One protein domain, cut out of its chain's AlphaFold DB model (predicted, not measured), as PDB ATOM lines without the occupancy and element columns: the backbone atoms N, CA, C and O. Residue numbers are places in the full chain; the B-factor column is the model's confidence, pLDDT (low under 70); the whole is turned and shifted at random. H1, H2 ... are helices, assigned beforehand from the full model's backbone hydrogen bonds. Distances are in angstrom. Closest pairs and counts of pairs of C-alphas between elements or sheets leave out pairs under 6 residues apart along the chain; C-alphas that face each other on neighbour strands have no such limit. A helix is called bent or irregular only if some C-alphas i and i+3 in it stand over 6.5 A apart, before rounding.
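What this domain is: This is residues 766 to 924 of the 926 residues of an uncharacterized protein of Theileria annulata (UniProt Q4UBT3). The domain is a bundle of mostly aligned helices round H5 in its middle, with the long hairpin of H1 and H2 along one side and the hairpin of H6 and H7 along another. A third hairpin, H3 with the short H4, slants off at a further side. The printed part has 159 residues with seven named helices, H1 to H7 in chain order, and no named strand; its class is all helix. It is compact, with a radius of gyration of the C-alphas of 15.7 A and spans of 51 by 35 by 27 A.

Where its parts are: H1, residues 766 to 792, begins at C-alpha 766 (228.596, 217.163, 166.562) and is 38.0 A long. H2, residues 798 to 821, is 36.3 A long and irregular: C-alphas 818 and 821 are 7.1 A apart. H3 is residues 825 to 843, H4 847 to 853, H5 862 to 883 with 31.9 A, and H6 888 to 903. H7, residues 909 to 923, ends at C-alpha 923 (213.750, 199.793, 185.477).

How they stand to each other: H5 is the hub and touches H1, H2, H3 and H7. Its closest C-alphas to H1 are Phe 869 and Ile 777, 6.7 A; to H7, Phe 878 and Leu 923, 5.9 A. In their hairpin, H1 and H2 run opposite ways at a shallow tilt of 7 degrees. H2 touches H6, the closest C-alphas being Ile 798 and Phe 894, 6.5 A. H1 and H7 are apart. Every O i to N i+4 pair is within hydrogen-bond range in H1, H3, H6 and H7; H2 has 17 of 20, H5 17 of 18, and H4 0 of 3 but 4 of 4 O i to N i+3 pairs.

The domain as a whole: The C-alphas of Gly 794 and Pro 825 are farthest apart, 50.8 A. The printed part has no cut and no long link. Its mean pLDDT is 75.5; residues under 70 include 818 to 829 and 844 to 857.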
ATOM      1  N   ASN A 766     229.511 217.643 165.522       75.69
ATOM      2  CA  ASN A 766     228.596 217.163 166.562       75.69
ATOM      3  C   ASN A 766     227.182 216.896 166.016       75.69
ATOM      4  O   ASN A 766     226.550 215.916 166.416       75.69
ATOM      5  N   ASN A 767     226.696 217.709 165.074       74.44
ATOM      6  CA  ASN A 767     225.410 217.483 164.407       74.44
ATOM      7  C   ASN A 767     225.441 216.196 163.564       74.44
ATOM      8  O   ASN A 767     224.565 215.348 163.723       74.44
ATOM      9  N   VAL A 768     226.485 215.977 162.752       75.31
ATOM     10  CA  VAL A 768     226.661 214.726 161.984       75.31
ATOM     11  C   VAL A 768     226.697 213.506 162.909       75.31
ATOM     12  O   VAL A 768     226.007 212.518 162.658       75.31
ATOM     13  N   ILE A 769     227.450 213.581 164.012       76.81
ATOM     14  CA  ILE A 769     227.511 212.509 165.019       76.81
ATOM     15  C   ILE A 769     226.134 212.262 165.628       76.81
ATOM     16  O   ILE A 769     225.738 211.109 165.776       76.81
ATOM     17  N   SER A 770     225.395 213.323 165.953       76.69
ATOM     18  CA  SER A 770     224.043 213.211 166.497       76.69
ATOM     19  C   SER A 770     223.132 212.433 165.552       76.69
ATOM     20  O   SER A 770     222.489 211.491 165.999       76.69
ATOM     21  N   HIS A 771     223.141 212.726 164.248       75.56
ATOM     22  CA  HIS A 771     222.352 211.960 163.273       75.56
ATOM     23  C   HIS A 771     222.762 210.486 163.191       75.56
ATOM     24  O   HIS A 771     221.895 209.616 163.211       75.56
ATOM     25  N   ILE A 772     224.064 210.186 163.163       76.75
ATOM     26  CA  ILE A 772     224.550 208.794 163.166       76.75
ATOM     27  C   ILE A 772     224.090 208.064 164.439       76.75
ATOM     28  O   ILE A 772     223.624 206.927 164.375       76.75
ATOM     29  N   MET A 773     224.183 208.710 165.603       78.81
ATOM     30  CA  MET A 773     223.774 208.121 166.880       78.81
ATOM     31  C   MET A 773     222.254 207.962 166.993       78.81
ATOM     32  O   MET A 773     221.793 206.947 167.514       78.81
ATOM     33  N   PHE A 774     221.464 208.899 166.464       75.88
ATOM     34  CA  PHE A 774     220.008 208.756 166.398       75.88
ATOM     35  C   PHE A 774     219.580 207.597 165.502       75.88
ATOM     36  O   PHE A 774     218.637 206.891 165.848       75.88
ATOM     37  N   ASP A 775     220.301 207.333 164.413       75.56
ATOM     38  CA  ASP A 775     220.037 206.173 163.558       75.56
ATOM     39  C   ASP A 775     220.249 204.857 164.299       75.56
ATOM     40  O   ASP A 775     219.443 203.932 164.182       75.56
ATOM     41  N   TYR A 776     221.312 204.788 165.101       82.31
ATOM     42  CA  TYR A 776     221.576 203.643 165.962       82.31
ATOM     43  C   TYR A 776     220.508 203.474 167.042       82.31
ATOM     44  O   TYR A 776     220.071 202.352 167.290       82.31
ATOM     45  N   ILE A 777     220.045 204.570 167.648       80.88
ATOM     46  CA  ILE A 777     218.930 204.533 168.604       80.88
ATOM     47  C   ILE A 777     217.663 204.036 167.911       80.88
ATOM     48  O   ILE A 777     217.004 203.144 168.426       80.88
ATOM     49  N   TYR A 778     217.338 204.543 166.724       78.12
ATOM     50  CA  TYR A 778     216.160 204.113 165.976       78.12
ATOM     51  C   TYR A 778     216.195 202.612 165.649       78.12
ATOM     52  O   TYR A 778     215.207 201.908 165.855       78.12
ATOM     53  N   GLN A 779     217.342 202.094 165.200       81.56
ATOM     54  CA  GLN A 779     217.521 200.660 164.953       81.56
ATOM     55  C   GLN A 779     217.401 199.836 166.239       81.56
ATOM     56  O   GLN A 779     216.715 198.815 166.240       81.56
ATOM     57  N   ALA A 780     217.995 200.305 167.341       82.88
ATOM     58  CA  ALA A 780     217.858 199.683 168.654       82.88
ATOM     59  C   ALA A 780     216.387 199.617 169.087       82.88
ATOM     60  O   ALA A 780     215.903 198.550 169.449       82.88
ATOM     61  N   LEU A 781     215.649 200.726 168.983       80.88
ATOM     62  CA  LEU A 781     214.225 200.794 169.322       80.88
ATOM     63  C   LEU A 781     213.370 199.887 168.434       80.88
ATOM     64  O   LEU A 781     212.429 199.276 168.929       80.88
ATOM     65  N   LYS A 782     213.705 199.749 167.146       81.44
ATOM     66  CA  LYS A 782     213.012 198.828 166.236       81.44
ATOM     67  C   LYS A 782     213.198 197.369 166.651       81.44
ATOM     68  O   LYS A 782     212.221 196.627 166.657       81.44
ATOM     69  N   ILE A 783     214.417 196.975 167.034       83.38
ATOM     70  CA  ILE A 783     214.694 195.636 167.581       83.38
ATOM     71  C   ILE A 783     213.914 195.440 168.888       83.38
ATOM     72  O   ILE A 783     213.243 194.427 169.054       83.38
ATOM     73  N   LEU A 784     213.939 196.430 169.789       82.75
ATOM     74  CA  LEU A 784     213.220 196.374 171.065       82.75
ATOM     75  C   LEU A 784     211.704 196.222 170.875       82.75
ATOM     76  O   LEU A 784     211.108 195.341 171.488       82.75
ATOM     77  N   ARG A 785     211.083 197.028 170.005       81.38
ATOM     78  CA  ARG A 785     209.651 196.917 169.681       81.38
ATOM     79  C   ARG A 785     209.320 195.575 169.047       81.38
ATOM     80  O   ARG A 785     208.383 194.928 169.487       81.38
ATOM     81  N   PHE A 786     210.128 195.116 168.091       83.19
ATOM     82  CA  PHE A 786     209.939 193.805 167.471       83.19
ATOM     83  C   PHE A 786     209.942 192.670 168.505       83.19
ATOM     84  O   PHE A 786     209.102 191.776 168.428       83.19
ATOM     85  N   VAL A 787     210.835 192.714 169.499       84.06
ATOM     86  CA  VAL A 787     210.826 191.744 170.606       84.06
ATOM     87  C   VAL A 787     209.538 191.852 171.411       84.06
ATOM     88  O   VAL A 787     208.874 190.845 171.634       84.06
ATOM     89  N   LEU A 788     209.174 193.058 171.845       81.81
ATOM     90  CA  LEU A 788     208.020 193.275 172.717       81.81
ATOM     91  C   LEU A 788     206.688 192.927 172.032       81.81
ATOM     92  O   LEU A 788     205.837 192.291 172.652       81.81
ATOM     93  N   ASP A 789     206.531 193.262 170.751       81.69
ATOM     94  CA  ASP A 789     205.363 192.910 169.936       81.69
ATOM     95  C   ASP A 789     205.241 191.383 169.777       81.69
ATOM     96  O   ASP A 789     204.152 190.824 169.914       81.69
ATOM     97  N   ASN A 790     206.351 190.672 169.546       81.38
ATOM     98  CA  ASN A 790     206.341 189.209 169.436       81.38
ATOM     99  C   ASN A 790     206.097 188.511 170.779       81.38
ATOM    100  O   ASN A 790     205.365 187.522 170.826       81.38
ATOM    101  N   LEU A 791     206.656 189.043 171.868       81.19
ATOM    102  CA  LEU A 791     206.417 188.534 173.218       81.19
ATOM    103  C   LEU A 791     204.958 188.732 173.652       81.19
ATOM    104  O   LEU A 791     204.398 187.838 174.283       81.19
ATOM    105  N   LEU A 792     204.314 189.840 173.262       79.31
ATOM    106  CA  LEU A 792     202.863 190.031 173.424       79.31
ATOM    107  C   LEU A 792     202.044 188.961 172.690       79.31
ATOM    108  O   LEU A 792     201.001 188.536 173.183       79.31
ATOM    109  N   LEU A 793     202.511 188.523 171.518       80.19
ATOM    110  CA  LEU A 793     201.873 187.477 170.712       80.19
ATOM    111  C   LEU A 793     202.238 186.049 171.167       80.19
ATOM    112  O   LEU A 793     201.720 185.088 170.600       80.19
ATOM    113  N   GLY A 794     203.094 185.897 172.185       73.69
ATOM    114  CA  GLY A 794     203.521 184.605 172.732       73.69
ATOM    115  C   GLY A 794     204.659 183.915 171.969       73.69
ATOM    116  O   GLY A 794     204.929 182.743 172.223       73.69
ATOM    117  N   ASN A 795     205.334 184.615 171.051       79.94
ATOM    118  CA  ASN A 795     206.484 184.100 170.306       79.94
ATOM    119  C   ASN A 795     207.796 184.439 171.036       79.94
ATOM    120  O   ASN A 795     208.076 185.611 171.288       79.94
ATOM    121  N   ASP A 796     208.631 183.436 171.326       78.88
ATOM    122  CA  ASP A 796     209.962 183.657 171.912       78.88
ATOM    123  C   ASP A 796     210.996 183.966 170.819       78.88
ATOM    124  O   ASP A 796     211.422 183.083 170.075       78.88
ATOM    125  N   VAL A 797     211.378 185.242 170.712       82.31
ATOM    126  CA  VAL A 797     212.369 185.757 169.743       82.31
ATOM    127  C   VAL A 797     213.545 186.438 170.465       82.31
ATOM    128  O   VAL A 797     214.291 187.229 169.879       82.31
ATOM    129  N   ILE A 798     213.710 186.159 171.765       79.75
ATOM    130  CA  ILE A 798     214.667 186.846 172.644       79.75
ATOM    131  C   ILE A 798     216.111 186.605 172.181       79.75
ATOM    132  O   ILE A 798     216.851 187.563 171.956       79.75
ATOM    133  N   ASP A 799     216.499 185.345 171.970       80.38
ATOM    134  CA  ASP A 799     217.887 184.979 171.656       80.38
ATOM    135  C   ASP A 799     218.361 185.502 170.286       80.38
ATOM    136  O   ASP A 799     219.522 185.889 170.135       80.38
ATOM    137  N   GLU A 800     217.485 185.524 169.275       82.44
ATOM    138  CA  GLU A 800     217.800 186.077 167.947       82.44
ATOM    139  C   GLU A 800     217.918 187.603 167.999       82.44
ATOM    140  O   GLU A 800     218.894 188.172 167.510       82.44
ATOM    141  N   SER A 801     217.003 188.265 168.702       83.62
ATOM    142  CA  SER A 801     217.002 189.725 168.804       83.62
ATOM    143  C   SER A 801     218.155 190.262 169.656       83.62
ATOM    144  O   SER A 801     218.690 191.332 169.368       83.62
ATOM    145  N   ILE A 802     218.603 189.518 170.676       85.44
ATOM    146  CA  ILE A 802     219.822 189.849 171.431       85.44
ATOM    147  C   ILE A 802     221.058 189.745 170.532       85.44
ATOM    148  O   ILE A 802     221.959 190.580 170.645       85.44
ATOM    149  N   LYS A 803     221.124 188.765 169.619       85.62
ATOM    150  CA  LYS A 803     222.223 188.679 168.639       85.62
ATOM    151  C   LYS A 803     222.213 189.882 167.701       85.62
ATOM    152  O   LYS A 803     223.258 190.509 167.544       85.62
ATOM    153  N   ASP A 804     221.053 190.257 167.171       84.44
ATOM    154  CA  ASP A 804     220.908 191.439 166.311       84.44
ATOM    155  C   ASP A 804     221.293 192.730 167.044       84.44
ATOM    156  O   ASP A 804     222.019 193.573 166.512       84.44
ATOM    157  N   PHE A 805     220.898 192.853 168.311       86.75
ATOM    158  CA  PHE A 805     221.293 193.972 169.163       86.75
ATOM    159  C   PHE A 805     222.803 193.988 169.449       86.75
ATOM    160  O   PHE A 805     223.428 195.048 169.487       86.75
ATOM    161  N   THR A 806     223.425 192.818 169.605       85.69
ATOM    162  CA  THR A 806     224.878 192.691 169.797       85.69
ATOM    163  C   THR A 806     225.642 193.095 168.533       85.69
ATOM    164  O   THR A 806     226.667 193.775 168.622       85.69
ATOM    165  N   ILE A 807     225.128 192.743 167.349       86.69
ATOM    166  CA  ILE A 807     225.672 193.196 166.060       86.69
ATOM    167  C   ILE A 807     225.578 194.723 165.968       86.69
ATOM    168  O   ILE A 807     226.583 195.378 165.684       86.69
ATOM    169  N   LEU A 808     224.423 195.305 166.310       86.56
ATOM    170  CA  LEU A 808     224.228 196.756 166.348       86.56
ATOM    171  C   LEU A 808     225.221 197.448 167.296       86.56
ATOM    172  O   LEU A 808     225.856 198.430 166.916       86.56
ATOM    173  N   LEU A 809     225.404 196.924 168.511       85.06
ATOM    174  CA  LEU A 809     226.376 197.443 169.479       85.06
ATOM    175  C   LEU A 809     227.817 197.374 168.959       85.06
ATOM    176  O   LEU A 809     228.604 198.291 169.202       85.06
ATOM    177  N   SER A 810     228.168 196.305 168.240       84.69
ATOM    178  CA  SER A 810     229.476 196.183 167.594       84.69
ATOM    179  C   SER A 810     229.676 197.270 166.534       84.69
ATOM    180  O   SER A 810     230.751 197.869 166.472       84.69
ATOM    181  N   GLU A 811     228.648 197.576 165.738       83.06
ATOM    182  CA  GLU A 811     228.686 198.666 164.755       83.06
ATOM    183  C   GLU A 811     228.800 200.047 165.423       83.06
ATOM    184  O   GLU A 811     229.662 200.841 165.038       83.06
ATOM    185  N   VAL A 812     228.008 200.308 166.474       84.75
ATOM    186  CA  VAL A 812     228.097 201.539 167.286       84.75
ATOM    187  C   VAL A 812     229.514 201.715 167.818       84.75
ATOM    188  O   VAL A 812     230.109 202.780 167.676       84.75
ATOM    189  N   LEU A 813     230.095 200.667 168.406       82.25
ATOM    190  CA  LEU A 813     231.460 200.715 168.920       82.25
ATOM    191  C   LEU A 813     232.486 200.977 167.821       82.25
ATOM    192  O   LEU A 813     233.422 201.746 168.045       82.25
ATOM    193  N   GLN A 814     232.348 200.339 166.659       82.06
ATOM    194  CA  GLN A 814     233.265 200.537 165.542       82.06
ATOM    195  C   GLN A 814     233.270 202.001 165.086       82.06
ATOM    196  O   GLN A 814     234.346 202.582 164.941       82.06
ATOM    197  N   ASP A 815     232.096 202.613 164.932       77.06
ATOM    198  CA  ASP A 815     231.973 203.997 164.471       77.06
ATOM    199  C   ASP A 815     232.325 205.020 165.559       77.06
ATOM    200  O   ASP A 815     233.029 205.990 165.288       77.06
ATOM    201  N   VAL A 816     231.950 204.780 166.818       78.38
ATOM    202  CA  VAL A 816     232.330 205.652 167.941       78.38
ATOM    203  C   VAL A 816     233.841 205.605 168.206       78.38
ATOM    204  O   VAL A 816     234.432 206.603 168.615       78.38
ATOM    205  N   ASN A 817     234.514 204.482 167.941       76.12
ATOM    206  CA  ASN A 817     235.973 204.416 168.047       76.12
ATOM    207  C   ASN A 817     236.678 205.277 166.985       76.12
ATOM    208  O   ASN A 817     237.742 205.821 167.285       76.12
ATOM    209  N   LEU A 818     236.080 205.479 165.803       69.44
ATOM    210  CA  LEU A 818     236.616 206.390 164.779       69.44
ATOM    211  C   LEU A 818     236.615 207.862 165.237       69.44
ATOM    212  O   LEU A 818     237.432 208.643 164.761       69.44
ATOM    213  N   LEU A 819     235.757 208.228 166.197       65.00
ATOM    214  CA  LEU A 819     235.636 209.590 166.737       65.00
ATOM    215  C   LEU A 819     236.734 209.971 167.741       65.00
ATOM    216  O   LEU A 819     236.926 211.145 168.035       65.00
ATOM    217  N   THR A 820     237.477 209.000 168.282       56.28
ATOM    218  CA  THR A 820     238.373 209.220 169.439       56.28
ATOM    219  C   THR A 820     239.638 210.048 169.164       56.28
ATOM    220  O   THR A 820     240.434 210.256 170.082       56.28
ATOM    221  N   ILE A 821     239.820 210.548 167.939       50.88
ATOM    222  CA  ILE A 821     241.030 211.253 167.494       50.88
ATOM    223  C   ILE A 821     241.008 212.755 167.867       50.88
ATOM    224  O   ILE A 821     242.070 213.346 168.037       50.88
ATOM    225  N   SER A 822     239.844 213.372 168.114       51.00
ATOM    226  CA  SER A 822     239.721 214.816 168.398       51.00
ATOM    227  C   SER A 822     239.251 215.119 169.833       51.00
ATOM    228  O   SER A 822     238.092 215.434 170.094       51.00
ATOM    229  N   ARG A 823     240.160 215.062 170.818       52.97
ATOM    230  CA  ARG A 823     239.867 215.567 172.178       52.97
ATOM    231  C   ARG A 823     240.043 217.084 172.236       52.97
ATOM    232  O   ARG A 823     241.167 217.561 172.354       52.97
ATOM    233  N   THR A 824     238.944 217.834 172.225       59.12
ATOM    234  CA  THR A 824     238.953 219.273 172.546       59.12
ATOM    235  C   THR A 824     238.695 219.504 174.046       59.12
ATOM    236  O   THR A 824     237.995 218.715 174.685       59.12
ATOM    237  N   PRO A 825     239.232 220.570 174.665       59.47
ATOM    238  CA  PRO A 825     238.991 220.872 176.082       59.47
ATOM    239  C   PRO A 825     237.509 221.159 176.395       59.47
ATOM    240  O   PRO A 825     237.035 220.854 177.489       59.47
ATOM    241  N   GLU A 826     236.757 221.679 175.425       60.78
ATOM    242  CA  GLU A 826     235.322 221.969 175.545       60.78
ATOM    243  C   GLU A 826     234.472 220.696 175.665       60.78
ATOM    244  O   GLU A 826     233.609 220.604 176.540       60.78
ATOM    245  N   THR A 827     234.767 219.667 174.863       65.81
ATOM    246  CA  THR A 827     234.074 218.367 174.954       65.81
ATOM    247  C   THR A 827     234.336 217.675 176.294       65.81
ATOM    248  O   THR A 827     233.443 217.039 176.850       65.81
ATOM    249  N   ALA A 828     235.523 217.865 176.878       66.00
ATOM    250  CA  ALA A 828     235.839 217.354 178.210       66.00
ATOM    251  C   ALA A 828     235.036 218.044 179.329       66.00
ATOM    252  O   ALA A 828     234.699 217.394 180.321       66.00
ATOM    253  N   ASN A 829     234.717 219.334 179.190       69.56
ATOM    254  CA  ASN A 829     233.884 220.054 180.158       69.56
ATOM    255  C   ASN A 829     232.410 219.641 180.058       69.56
ATOM    256  O   ASN A 829     231.805 219.344 181.085       69.56
ATOM    257  N   LEU A 830     231.872 219.506 178.843       70.75
ATOM    258  CA  LEU A 830     230.504 219.016 178.628       70.75
ATOM    259  C   LEU A 830     230.290 217.610 179.204       70.75
ATOM    260  O   LEU A 830     229.267 217.349 179.833       70.75
ATOM    261  N   ASN A 831     231.282 216.724 179.069       72.62
ATOM    262  CA  ASN A 831     231.229 215.395 179.678       72.62
ATOM    263  C   ASN A 831     231.161 215.452 181.208       72.62
ATOM    264  O   ASN A 831     230.406 214.699 181.815       72.62
ATOM    265  N   LYS A 832     231.926 216.357 181.838       77.81
ATOM    266  CA  LYS A 832     231.876 216.547 183.296       77.81
ATOM    267  C   LYS A 832     230.509 217.042 183.750       77.81
ATOM    268  O   LYS A 832     230.061 216.665 184.828       77.81
ATOM    269  N   ASP A 833     229.860 217.892 182.962       77.75
ATOM    270  CA  ASP A 833     228.531 218.396 183.295       77.75
ATOM    271  C   ASP A 833     227.452 217.323 183.112       77.75
ATOM    272  O   ASP A 833     226.588 217.203 183.981       77.75
ATOM    273  N   LEU A 834     227.553 216.464 182.088       77.38
ATOM    274  CA  LEU A 834     226.710 215.267 181.992       77.38
ATOM    275  C   LEU A 834     226.915 214.353 183.210       77.38
ATOM    276  O   LEU A 834     225.942 213.919 183.822       77.38
ATOM    277  N   ASP A 835     228.165 214.102 183.608       77.44
ATOM    278  CA  ASP A 835     228.474 213.266 184.773       77.44
ATOM    279  C   ASP A 835     227.890 213.848 186.069       77.44
ATOM    280  O   ASP A 835     227.376 213.106 186.907       77.44
ATOM    281  N   LYS A 836     227.901 215.177 186.242       79.25
ATOM    282  CA  LYS A 836     227.214 215.836 187.367       79.25
ATOM    283  C   LYS A 836     225.707 215.597 187.316       79.25
ATOM    284  O   LYS A 836     225.139 215.251 188.347       79.25
ATOM    285  N   VAL A 837     225.080 215.747 186.145       76.75
ATOM    286  CA  VAL A 837     223.633 215.540 185.969       76.75
ATOM    287  C   VAL A 837     223.240 214.093 186.275       76.75
ATOM    288  O   VAL A 837     222.300 213.862 187.041       76.75
ATOM    289  N   ILE A 838     223.999 213.115 185.774       75.25
ATOM    290  CA  ILE A 838     223.772 211.691 186.059       75.25
ATOM    291  C   ILE A 838     223.932 211.408 187.560       75.25
ATOM    292  O   ILE A 838     223.083 210.747 188.157       75.25
ATOM    293  N   ASN A 839     224.960 211.959 188.208       77.31
ATOM    294  CA  ASN A 839     225.159 211.787 189.649       77.31
ATOM    295  C   ASN A 839     224.042 212.441 190.481       77.31
ATOM    296  O   ASN A 839     223.595 211.864 191.471       77.31
ATOM    297  N   THR A 840     223.530 213.611 190.078       75.81
ATOM    298  CA  THR A 840     222.353 214.209 190.730       75.81
ATOM    299  C   THR A 840     221.092 213.373 190.538       75.81
ATOM    300  O   THR A 840     220.316 213.234 191.481       75.81
ATOM    301  N   PHE A 841     220.904 212.760 189.365       73.38
ATOM    302  CA  PHE A 841     219.809 211.818 189.136       73.38
ATOM    303  C   PHE A 841     219.928 210.589 190.044       73.38
ATOM    304  O   PHE A 841     218.947 210.199 190.669       73.38
ATOM    305  N   LEU A 842     221.117 210.000 190.188       72.88
ATOM    306  CA  LEU A 842     221.330 208.841 191.065       72.88
ATOM    307  C   LEU A 842     221.036 209.150 192.542       72.88
ATOM    308  O   LEU A 842     220.522 208.280 193.244       72.88
ATOM    309  N   ASN A 843     221.231 210.395 192.978       74.25
ATOM    310  CA  ASN A 843     221.010 210.814 194.365       74.25
ATOM    311  C   ASN A 843     219.582 211.313 194.674       74.25
ATOM    312  O   ASN A 843     219.209 211.358 195.843       74.25
ATOM    313  N   ASN A 844     218.767 211.646 193.663       69.06
ATOM    314  CA  ASN A 844     217.405 212.177 193.838       69.06
ATOM    315  C   ASN A 844     216.321 211.163 193.427       69.06
ATOM    316  O   ASN A 844     216.531 210.353 192.533       69.06
ATOM    317  N   SER A 845     215.140 211.197 194.047       61.25
ATOM    318  CA  SER A 845     214.010 210.307 193.709       61.25
ATOM    319  C   SER A 845     213.157 210.789 192.526       61.25
ATOM    320  O   SER A 845     212.216 210.103 192.138       61.25
ATOM    321  N   ASP A 846     213.449 211.969 191.978       60.69
ATOM    322  CA  ASP A 846     212.671 212.578 190.903       60.69
ATOM    323  C   ASP A 846     213.195 212.159 189.518       60.69
ATOM    324  O   ASP A 846     214.293 212.536 189.097       60.69
ATOM    325  N   PHE A 847     212.384 211.376 188.802       61.66
ATOM    326  CA  PHE A 847     212.675 210.915 187.443       61.66
ATOM    327  C   PHE A 847     212.565 212.033 186.394       61.66
ATOM    328  O   PHE A 847     213.063 211.865 185.281       61.66
ATOM    329  N   SER A 848     212.015 213.205 186.744       58.62
ATOM    330  CA  SER A 848     211.966 214.376 185.858       58.62
ATOM    331  C   SER A 848     213.360 214.860 185.430       58.62
ATOM    332  O   SER A 848     213.505 215.448 184.361       58.62
ATOM    333  N   ILE A 849     214.415 214.551 186.193       57.44
ATOM    334  CA  ILE A 849     215.805 214.926 185.884       57.44
ATOM    335  C   ILE A 849     216.328 214.192 184.638       57.44
ATOM    336  O   ILE A 849     217.143 214.758 183.910       57.44
ATOM    337  N   LEU A 850     215.819 212.999 184.305       57.81
ATOM    338  CA  LEU A 850     216.148 212.333 183.033       57.81
ATOM    339  C   LEU A 850     215.700 213.166 181.826       57.81
ATOM    340  O   LEU A 850     216.391 213.178 180.813       57.81
ATOM    341  N   SER A 851     214.644 213.979 181.961       57.66
ATOM    342  CA  SER A 851     214.255 214.915 180.898       57.66
ATOM    343  C   SER A 851     215.326 215.985 180.615       57.66
ATOM    344  O   SER A 851     215.394 216.532 179.518       57.66
ATOM    345  N   SER A 852     216.211 216.269 181.580       57.16
ATOM    346  CA  SER A 852     217.329 217.202 181.397       57.16
ATOM    347  C   SER A 852     218.488 216.607 180.593       57.16
ATOM    348  O   SER A 852     219.260 217.365 180.008       57.16
ATOM    349  N   VAL A 853     218.568 215.273 180.479       59.72
ATOM    350  CA  VAL A 853     219.537 214.575 179.616       59.72
ATOM    351  C   VAL A 853     219.302 214.936 178.146       59.72
ATOM    352  O   VAL A 853     220.264 215.101 177.402       59.72
ATOM    353  N   TYR A 854     218.051 215.204 177.750       56.56
ATOM    354  CA  TYR A 854     217.699 215.667 176.400       56.56
ATOM    355  C   TYR A 854     218.254 217.044 176.028       56.56
ATOM    356  O   TYR A 854     218.220 217.423 174.860       56.56
ATOM    357  N   LYS A 855     218.770 217.811 176.995       59.88
ATOM    358  CA  LYS A 855     219.451 219.082 176.712       59.88
ATOM    359  C   LYS A 855     220.876 218.873 176.200       59.88
ATOM    360  O   LYS A 855     221.462 219.807 175.656       59.88
ATOM    361  N   PHE A 856     221.442 217.680 176.379       66.12
ATOM    362  CA  PHE A 856     222.785 217.359 175.919       66.12
ATOM    363  C   PHE A 856     222.754 216.809 174.492       66.12
ATOM    364  O   PHE A 856     221.993 215.898 174.177       66.12
ATOM    365  N   LYS A 857     223.619 217.350 173.630       69.06
ATOM    366  CA  LYS A 857     223.826 216.860 172.262       69.06
ATOM    367  C   LYS A 857     224.927 215.798 172.233       69.06
ATOM    368  O   LYS A 857     225.868 215.859 173.031       69.06
ATOM    369  N   PHE A 858     224.842 214.859 171.288       74.25
ATOM    370  CA  PHE A 858     225.970 213.977 170.991       74.25
ATOM    371  C   PHE A 858     227.161 214.807 170.501       74.25
ATOM    372  O   PHE A 858     226.993 215.835 169.845       74.25
ATOM    373  N   ASN A 859     228.374 214.373 170.837       73.19
ATOM    374  CA  ASN A 859     229.605 215.072 170.480       73.19
ATOM    375  C   ASN A 859     230.715 214.080 170.091       73.19
ATOM    376  O   ASN A 859     230.526 212.869 170.158       73.19
ATOM    377  N   ALA A 860     231.896 214.573 169.717       70.75
ATOM    378  CA  ALA A 860     233.052 213.735 169.357       70.75
ATOM    379  C   ALA A 860     233.633 212.872 170.504       70.75
ATOM    380  O   ALA A 860     234.655 212.208 170.332       70.75
ATOM    381  N   SER A 861     233.010 212.836 171.687       77.62
ATOM    382  CA  SER A 861     233.461 211.999 172.794       77.62
ATOM    383  C   SER A 861     232.800 210.624 172.796       77.62
ATOM    384  O   SER A 861     231.589 210.491 172.966       77.62
ATOM    385  N   ARG A 862     233.633 209.576 172.756       79.94
ATOM    386  CA  ARG A 862     233.191 208.191 172.970       79.94
ATOM    387  C   ARG A 862     232.378 208.028 174.254       79.94
ATOM    388  O   ARG A 862     231.347 207.364 174.233       79.94
ATOM    389  N   ASP A 863     232.847 208.610 175.354       77.25
ATOM    390  CA  ASP A 863     232.207 208.436 176.658       77.25
ATOM    391  C   ASP A 863     230.805 209.077 176.657       77.25
ATOM    392  O   ASP A 863     229.856 208.460 177.133       77.25
ATOM    393  N   MET A 864     230.651 210.256 176.039       78.81
ATOM    394  CA  MET A 864     229.358 210.933 175.881       78.81
ATOM    395  C   MET A 864     228.395 210.128 175.006       78.81
ATOM    396  O   MET A 864     227.254 209.899 175.399       78.81
ATOM    397  N   CYS A 865     228.856 209.673 173.836       80.38
ATOM    398  CA  CYS A 865     228.017 208.942 172.890       80.38
ATOM    399  C   CYS A 865     227.481 207.641 173.479       80.38
ATOM    400  O   CYS A 865     226.294 207.360 173.343       80.38
ATOM    401  N   LEU A 866     228.330 206.871 174.167       84.88
ATOM    402  CA  LEU A 866     227.906 205.620 174.793       84.88
ATOM    403  C   LEU A 866     226.960 205.874 175.977       84.88
ATOM    404  O   LEU A 866     225.943 205.196 176.083       84.88
ATOM    405  N   LYS A 867     227.237 206.879 176.824       83.62
ATOM    406  CA  LYS A 867     226.356 207.241 177.951       83.62
ATOM    407  C   LYS A 867     224.974 207.687 177.473       83.62
ATOM    408  O   LYS A 867     223.976 207.154 177.948       83.62
ATOM    409  N   LEU A 868     224.905 208.614 176.514       79.94
ATOM    410  CA  LEU A 868     223.636 209.089 175.954       79.94
ATOM    411  C   LEU A 868     222.870 207.965 175.241       79.94
ATOM    412  O   LEU A 868     221.673 207.818 175.468       79.94
ATOM    413  N   PHE A 869     223.546 207.127 174.448       83.06
ATOM    414  CA  PHE A 869     222.928 205.972 173.786       83.06
ATOM    415  C   PHE A 869     222.260 205.023 174.791       83.06
ATOM    416  O   PHE A 869     221.087 204.680 174.643       83.06
ATOM    417  N   THR A 870     222.977 204.647 175.853       82.69
ATOM    418  CA  THR A 870     222.425 203.795 176.912       82.69
ATOM    419  C   THR A 870     221.269 204.472 177.648       82.69
ATOM    420  O   THR A 870     220.271 203.808 177.912       82.69
ATOM    421  N   LEU A 871     221.360 205.772 177.951       78.69
ATOM    422  CA  LEU A 871     220.276 206.515 178.610       78.69
ATOM    423  C   LEU A 871     218.991 206.515 177.773       78.69
ATOM    424  O   LEU A 871     217.920 206.252 178.314       78.69
ATOM    425  N   HIS A 872     219.100 206.724 176.457       76.88
ATOM    426  CA  HIS A 872     217.952 206.666 175.548       76.88
ATOM    427  C   HIS A 872     217.296 205.281 175.509       76.88
ATOM    428  O   HIS A 872     216.070 205.190 175.513       76.88
ATOM    429  N   ILE A 873     218.085 204.202 175.518       81.50
ATOM    430  CA  ILE A 873     217.550 202.832 175.559       81.50
ATOM    431  C   ILE A 873     216.863 202.543 176.894       81.50
ATOM    432  O   ILE A 873     215.739 202.051 176.905       81.50
ATOM    433  N   VAL A 874     217.513 202.864 178.017       77.94
ATOM    434  CA  VAL A 874     216.959 202.652 179.365       77.94
ATOM    435  C   VAL A 874     215.625 203.371 179.524       77.94
ATOM    436  O   VAL A 874     214.675 202.806 180.062       77.94
ATOM    437  N   GLN A 875     215.539 204.601 179.025       74.88
ATOM    438  CA  GLN A 875     214.308 205.367 179.079       74.88
ATOM    439  C   GLN A 875     213.209 204.772 178.191       74.88
ATOM    440  O   GLN A 875     212.075 204.644 178.644       74.88
ATOM    441  N   ALA A 876     213.525 204.357 176.963       73.94
ATOM    442  CA  ALA A 876     212.535 203.722 176.097       73.94
ATOM    443  C   ALA A 876     211.999 202.413 176.689       73.94
ATOM    444  O   ALA A 876     210.805 202.144 176.621       73.94
ATOM    445  N   LEU A 877     212.858 201.618 177.334       75.69
ATOM    446  CA  LEU A 877     212.433 200.415 178.051       75.69
ATOM    447  C   LEU A 877     211.515 200.741 179.234       75.69
ATOM    448  O   LEU A 877     210.565 200.003 179.480       75.69
ATOM    449  N   PHE A 878     211.762 201.842 179.947       75.12
ATOM    450  CA  PHE A 878     210.870 202.312 181.008       75.12
ATOM    451  C   PHE A 878     209.488 202.702 180.469       75.12
ATOM    452  O   PHE A 878     208.479 202.308 181.052       75.12
ATOM    453  N   GLU A 879     209.438 203.420 179.345       72.50
ATOM    454  CA  GLU A 879     208.188 203.777 178.664       72.50
ATOM    455  C   GLU A 879     207.445 202.511 178.198       72.50
ATOM    456  O   GLU A 879     206.295 202.288 178.586       72.50
ATOM    457  N   TYR A 880     208.125 201.598 177.498       74.56
ATOM    458  CA  TYR A 880     207.523 200.353 177.005       74.56
ATOM    459  C   TYR A 880     207.079 199.396 178.113       74.56
ATOM    460  O   TYR A 880     206.079 198.697 177.948       74.56
ATOM    461  N   LYS A 881     207.750 199.384 179.270       71.69
ATOM    462  CA  LYS A 881     207.315 198.604 180.441       71.69
ATOM    463  C   LYS A 881     205.889 198.966 180.875       71.69
ATOM    464  O   LYS A 881     205.198 198.120 181.435       71.69
ATOM    465  N   SER A 882     205.460 200.210 180.646       67.81
ATOM    466  CA  SER A 882     204.099 200.662 180.956       67.81
ATOM    467  C   SER A 882     203.079 200.374 179.846       67.81
ATOM    468  O   SER A 882     201.892 200.250 180.142       67.81
ATOM    469  N   GLU A 883     203.527 200.228 178.597       71.81
ATOM    470  CA  GLU A 883     202.666 200.042 177.417       71.81
ATOM    471  C   GLU A 883     202.385 198.563 177.087       71.81
ATOM    472  O   GLU A 883     201.325 198.243 176.551       71.81
ATOM    473  N   TYR A 884     203.299 197.648 177.427       69.94
ATOM    474  CA  TYR A 884     203.242 196.238 177.025       69.94
ATOM    475  C   TYR A 884     202.846 195.301 178.186       69.94
ATOM    476  O   TYR A 884     203.509 195.247 179.221       69.94
ATOM    477  N   LEU A 885     201.787 194.499 178.003       71.88
ATOM    478  CA  LEU A 885     201.311 193.488 178.965       71.88
ATOM    479  C   LEU A 885     201.982 192.116 178.737       71.88
ATOM    480  O   LEU A 885     201.359 191.191 178.221       71.88
ATOM    481  N   ILE A 886     203.255 191.990 179.113       75.31
ATOM    482  CA  ILE A 886     204.064 190.761 178.959       75.31
ATOM    483  C   ILE A 886     204.288 190.096 180.331       75.31
ATOM    484  O   ILE A 886     204.301 190.774 181.361       75.31
ATOM    485  N   ASP A 887     204.473 188.771 180.356       77.12
ATOM    486  CA  ASP A 887     204.849 188.036 181.571       77.12
ATOM    487  C   ASP A 887     206.132 188.610 182.203       77.12
ATOM    488  O   ASP A 887     207.144 188.842 181.532       77.12
ATOM    489  N   LYS A 888     206.088 188.826 183.521       72.69
ATOM    490  CA  LYS A 888     207.160 189.466 184.286       72.69
ATOM    491  C   LYS A 888     208.449 188.658 184.237       72.69
ATOM    492  O   LYS A 888     209.506 189.266 184.118       72.69
ATOM    493  N   GLU A 889     208.398 187.329 184.304       76.31
ATOM    494  CA  GLU A 889     209.621 186.507 184.300       76.31
ATOM    495  C   GLU A 889     210.356 186.593 182.955       76.31
ATOM    496  O   GLU A 889     211.576 186.774 182.913       76.31
ATOM    497  N   ILE A 890     209.604 186.565 181.852       76.88
ATOM    498  CA  ILE A 890     210.131 186.639 180.483       76.88
ATOM    499  C   ILE A 890     210.683 188.041 180.183       76.88
ATOM    500  O   ILE A 890     211.788 188.176 179.654       76.88
ATOM    501  N   LEU A 891     209.964 189.091 180.593       77.25
ATOM    502  CA  LEU A 891     210.408 190.478 180.444       77.25
ATOM    503  C   LEU A 891     211.677 190.764 181.262       77.25
ATOM    504  O   LEU A 891     212.594 191.429 180.780       77.25
ATOM    505  N   THR A 892     211.758 190.226 182.484       77.44
ATOM    506  CA  THR A 892     212.929 190.397 183.360       77.44
ATOM    507  C   THR A 892     214.156 189.698 182.781       77.44
ATOM    508  O   THR A 892     215.240 190.280 182.770       77.44
ATOM    509  N   LYS A 893     213.985 188.489 182.226       80.62
ATOM    510  CA  LYS A 893     215.053 187.767 181.520       80.62
ATOM    511  C   LYS A 893     215.585 188.577 180.332       80.62
ATOM    512  O   LYS A 893     216.790 188.787 180.233       80.62
ATOM    513  N   PHE A 894     214.695 189.100 179.486       81.88
ATOM    514  CA  PHE A 894     215.077 189.930 178.341       81.88
ATOM    515  C   PHE A 894     215.843 191.199 178.755       81.88
ATOM    516  O   PHE A 894     216.880 191.516 178.169       81.88
ATOM    517  N   TYR A 895     215.378 191.911 179.786       83.44
ATOM    518  CA  TYR A 895     216.050 193.122 180.272       83.44
ATOM    519  C   TYR A 895     217.423 192.835 180.881       83.44
ATOM    520  O   TYR A 895     218.341 193.627 180.672       83.44
ATOM    521  N   GLU A 896     217.596 191.722 181.596       81.38
ATOM    522  CA  GLU A 896     218.898 191.320 182.144       81.38
ATOM    523  C   GLU A 896     219.889 190.898 181.053       81.38
ATOM    524  O   GLU A 896     221.066 191.272 181.101       81.38
ATOM    525  N   ASP A 897     219.434 190.189 180.021       83.50
ATOM    526  CA  ASP A 897     220.306 189.821 178.906       83.50
ATOM    527  C   ASP A 897     220.721 191.048 178.077       83.50
ATOM    528  O   ASP A 897     221.886 191.177 177.690       83.50
ATOM    529  N   LEU A 898     219.820 192.013 177.886       83.69
ATOM    530  CA  LEU A 898     220.124 193.269 177.200       83.69
ATOM    531  C   LEU A 898     221.023 194.197 178.041       83.69
ATOM    532  O   LEU A 898     221.970 194.787 177.510       83.69
ATOM    533  N   LYS A 899     220.810 194.252 179.365       84.56
ATOM    534  CA  LYS A 899     221.699 194.919 180.336       84.56
ATOM    535  C   LYS A 899     223.127 194.402 180.206       84.56
ATOM    536  O   LYS A 899     224.062 195.196 180.120       84.56
ATOM    537  N   ARG A 900     223.311 193.078 180.144       83.50
ATOM    538  CA  ARG A 900     224.638 192.461 179.969       83.50
ATOM    539  C   ARG A 900     225.315 192.940 178.689       83.50
ATOM    540  O   ARG A 900     226.474 193.341 178.756       83.50
ATOM    541  N   GLN A 901     224.606 192.976 177.560       84.06
ATOM    542  CA  GLN A 901     225.190 193.435 176.292       84.06
ATOM    543  C   GLN A 901     225.597 194.919 176.325       84.06
ATOM    544  O   GLN A 901     226.681 195.275 175.862       84.06
ATOM    545  N   ILE A 902     224.780 195.791 176.925       81.50
ATOM    546  CA  ILE A 902     225.064 197.235 177.018       81.50
ATOM    547  C   ILE A 902     226.143 197.561 178.057       81.50
ATOM    548  O   ILE A 902     226.845 198.557 177.930       81.50
ATOM    549  N   LEU A 903     226.321 196.764 179.102       80.56
ATOM    550  CA  LEU A 903     227.369 197.047 180.084       80.56
ATOM    551  C   LEU A 903     228.764 196.632 179.577       80.56
ATOM    552  O   LEU A 903     229.751 197.286 179.912       80.56
ATOM    553  N   ILE A 904     228.858 195.642 178.680       79.88
ATOM    554  CA  ILE A 904     230.129 195.164 178.092       79.88
ATOM    555  C   ILE A 904     230.882 196.259 177.306       79.88
ATOM    556  O   ILE A 904     232.111 196.219 177.199       79.88
ATOM    557  N   ILE A 905     230.188 197.273 176.779       74.00
ATOM    558  CA  ILE A 905     230.803 198.338 175.966       74.00
ATOM    559  C   ILE A 905     231.612 199.371 176.785       74.00
ATOM    560  O   ILE A 905     232.461 200.082 176.221       74.00
ATOM    561  N   PHE A 906     231.418 199.435 178.111       78.50
ATOM    562  CA  PHE A 906     232.129 200.350 179.012       78.50
ATOM    563  C   PHE A 906     233.418 199.719 179.555       78.50
ATOM    564  O   PHE A 906     233.400 198.815 180.383       78.50
ATOM    565  N   LYS A 907     234.579 200.233 179.117       68.94
ATOM    566  CA  LYS A 907     235.904 199.737 179.550       68.94
ATOM    567  C   LYS A 907     236.373 200.276 180.910       68.94
ATOM    568  O   LYS A 907     237.303 199.723 181.488       68.94
ATOM    569  N   LYS A 908     235.804 201.386 181.392       71.00
ATOM    570  CA  LYS A 908     236.174 202.028 182.664       71.00
ATOM    571  C   LYS A 908     235.233 201.560 183.772       71.00
ATOM    572  O   LYS A 908     234.022 201.708 183.639       71.00
ATOM    573  N   ASN A 909     235.794 201.102 184.893       66.88
ATOM    574  CA  ASN A 909     235.019 200.594 186.035       66.88
ATOM    575  C   ASN A 909     234.027 201.621 186.607       66.88
ATOM    576  O   ASN A 909     232.947 201.243 187.046       66.88
ATOM    577  N   LEU A 910     234.376 202.912 186.590       73.69
ATOM    578  CA  LEU A 910     233.511 203.970 187.115       73.69
ATOM    579  C   LEU A 910     232.281 204.204 186.225       73.69
ATOM    580  O   LEU A 910     231.166 204.248 186.730       73.69
ATOM    581  N   ASP A 911     232.473 204.316 184.908       72.62
ATOM    582  CA  ASP A 911     231.368 204.527 183.966       72.62
ATOM    583  C   ASP A 911     230.441 203.307 183.921       72.62
ATOM    584  O   ASP A 911     229.223 203.460 183.903       72.62
ATOM    585  N   LEU A 912     231.012 202.099 183.994       79.81
ATOM    586  CA  LEU A 912     230.264 200.849 184.136       79.81
ATOM    587  C   LEU A 912     229.359 200.877 185.377       79.81
ATOM    588  O   LEU A 912     228.167 200.599 185.278       79.81
ATOM    589  N   PHE A 913     229.917 201.250 186.533       77.00
ATOM    590  CA  PHE A 913     229.186 201.305 187.798       77.00
ATOM    591  C   PHE A 913     228.063 202.350 187.781       77.00
ATOM    592  O   PHE A 913     226.947 202.076 188.225       77.00
ATOM    593  N   ILE A 914     228.335 203.536 187.227       77.25
ATOM    594  CA  ILE A 914     227.345 204.610 187.086       77.25
ATOM    595  C   ILE A 914     226.187 204.145 186.196       77.25
ATOM    596  O   ILE A 914     225.029 204.248 186.596       77.25
ATOM    597  N   MET A 915     226.478 203.587 185.020       81.25
ATOM    598  CA  MET A 915     225.441 203.173 184.070       81.25
ATOM    599  C   MET A 915     224.649 201.953 184.552       81.25
ATOM    600  O   MET A 915     223.442 201.887 184.329       81.25
ATOM    601  N   GLN A 916     225.286 201.031 185.280       82.25
ATOM    602  CA  GLN A 916     224.590 199.937 185.958       82.25
ATOM    603  C   GLN A 916     223.615 200.462 187.022       82.25
ATOM    604  O   GLN A 916     222.464 200.029 187.063       82.25
ATOM    605  N   SER A 917     224.046 201.435 187.829       80.50
ATOM    606  CA  SER A 917     223.201 202.057 188.856       80.50
ATOM    607  C   SER A 917     222.000 202.785 188.245       80.50
ATOM    608  O   SER A 917     220.900 202.744 188.793       80.50
ATOM    609  N   VAL A 918     222.182 203.425 187.082       77.06
ATOM    610  CA  VAL A 918     221.084 204.050 186.328       77.06
ATOM    611  C   VAL A 918     220.089 202.997 185.836       77.06
ATOM    612  O   VAL A 918     218.884 203.182 186.000       77.06
ATOM    613  N   TRP A 919     220.576 201.888 185.275       80.94
ATOM    614  CA  TRP A 919     219.739 200.790 184.780       80.94
ATOM    615  C   TRP A 919     218.831 200.218 185.873       80.94
ATOM    616  O   TRP A 919     217.620 200.095 185.691       80.94
ATOM    617  N   GLU A 920     219.419 199.904 187.028       78.69
ATOM    618  CA  GLU A 920     218.719 199.306 188.170       78.69
ATOM    619  C   GLU A 920     217.689 200.268 188.768       78.69
ATOM    620  O   GLU A 920     216.561 199.868 189.062       78.69
ATOM    621  N   LYS A 921     218.039 201.557 188.863       76.06
ATOM    622  CA  LYS A 921     217.160 202.595 189.408       76.06
ATOM    623  C   LYS A 921     215.971 202.928 188.505       76.06
ATOM    624  O   LYS A 921     214.897 203.224 189.015       76.06
ATOM    625  N   VAL A 922     216.147 202.929 187.181       70.31
ATOM    626  CA  VAL A 922     215.071 203.291 186.239       70.31
ATOM    627  C   VAL A 922     214.104 202.136 186.022       70.31
ATOM    628  O   VAL A 922     212.891 202.332 186.050       70.31
ATOM    629  N   LEU A 923     214.609 200.919 185.831       69.44
ATOM    630  CA  LEU A 923     213.750 199.793 185.477       69.44
ATOM    631  C   LEU A 923     213.120 199.100 186.691       69.44
ATOM    632  O   LEU A 923     212.270 198.235 186.476       69.44
ATOM    633  N   ASN A 924     213.457 199.502 187.930       64.12
ATOM    634  CA  ASN A 924     212.975 198.897 189.182       64.12
ATOM    635  C   ASN A 924     212.924 197.368 189.061       64.12
ATOM    636  O   ASN A 924     211.867 196.750 189.214       64.12
TER     637      ASN A 924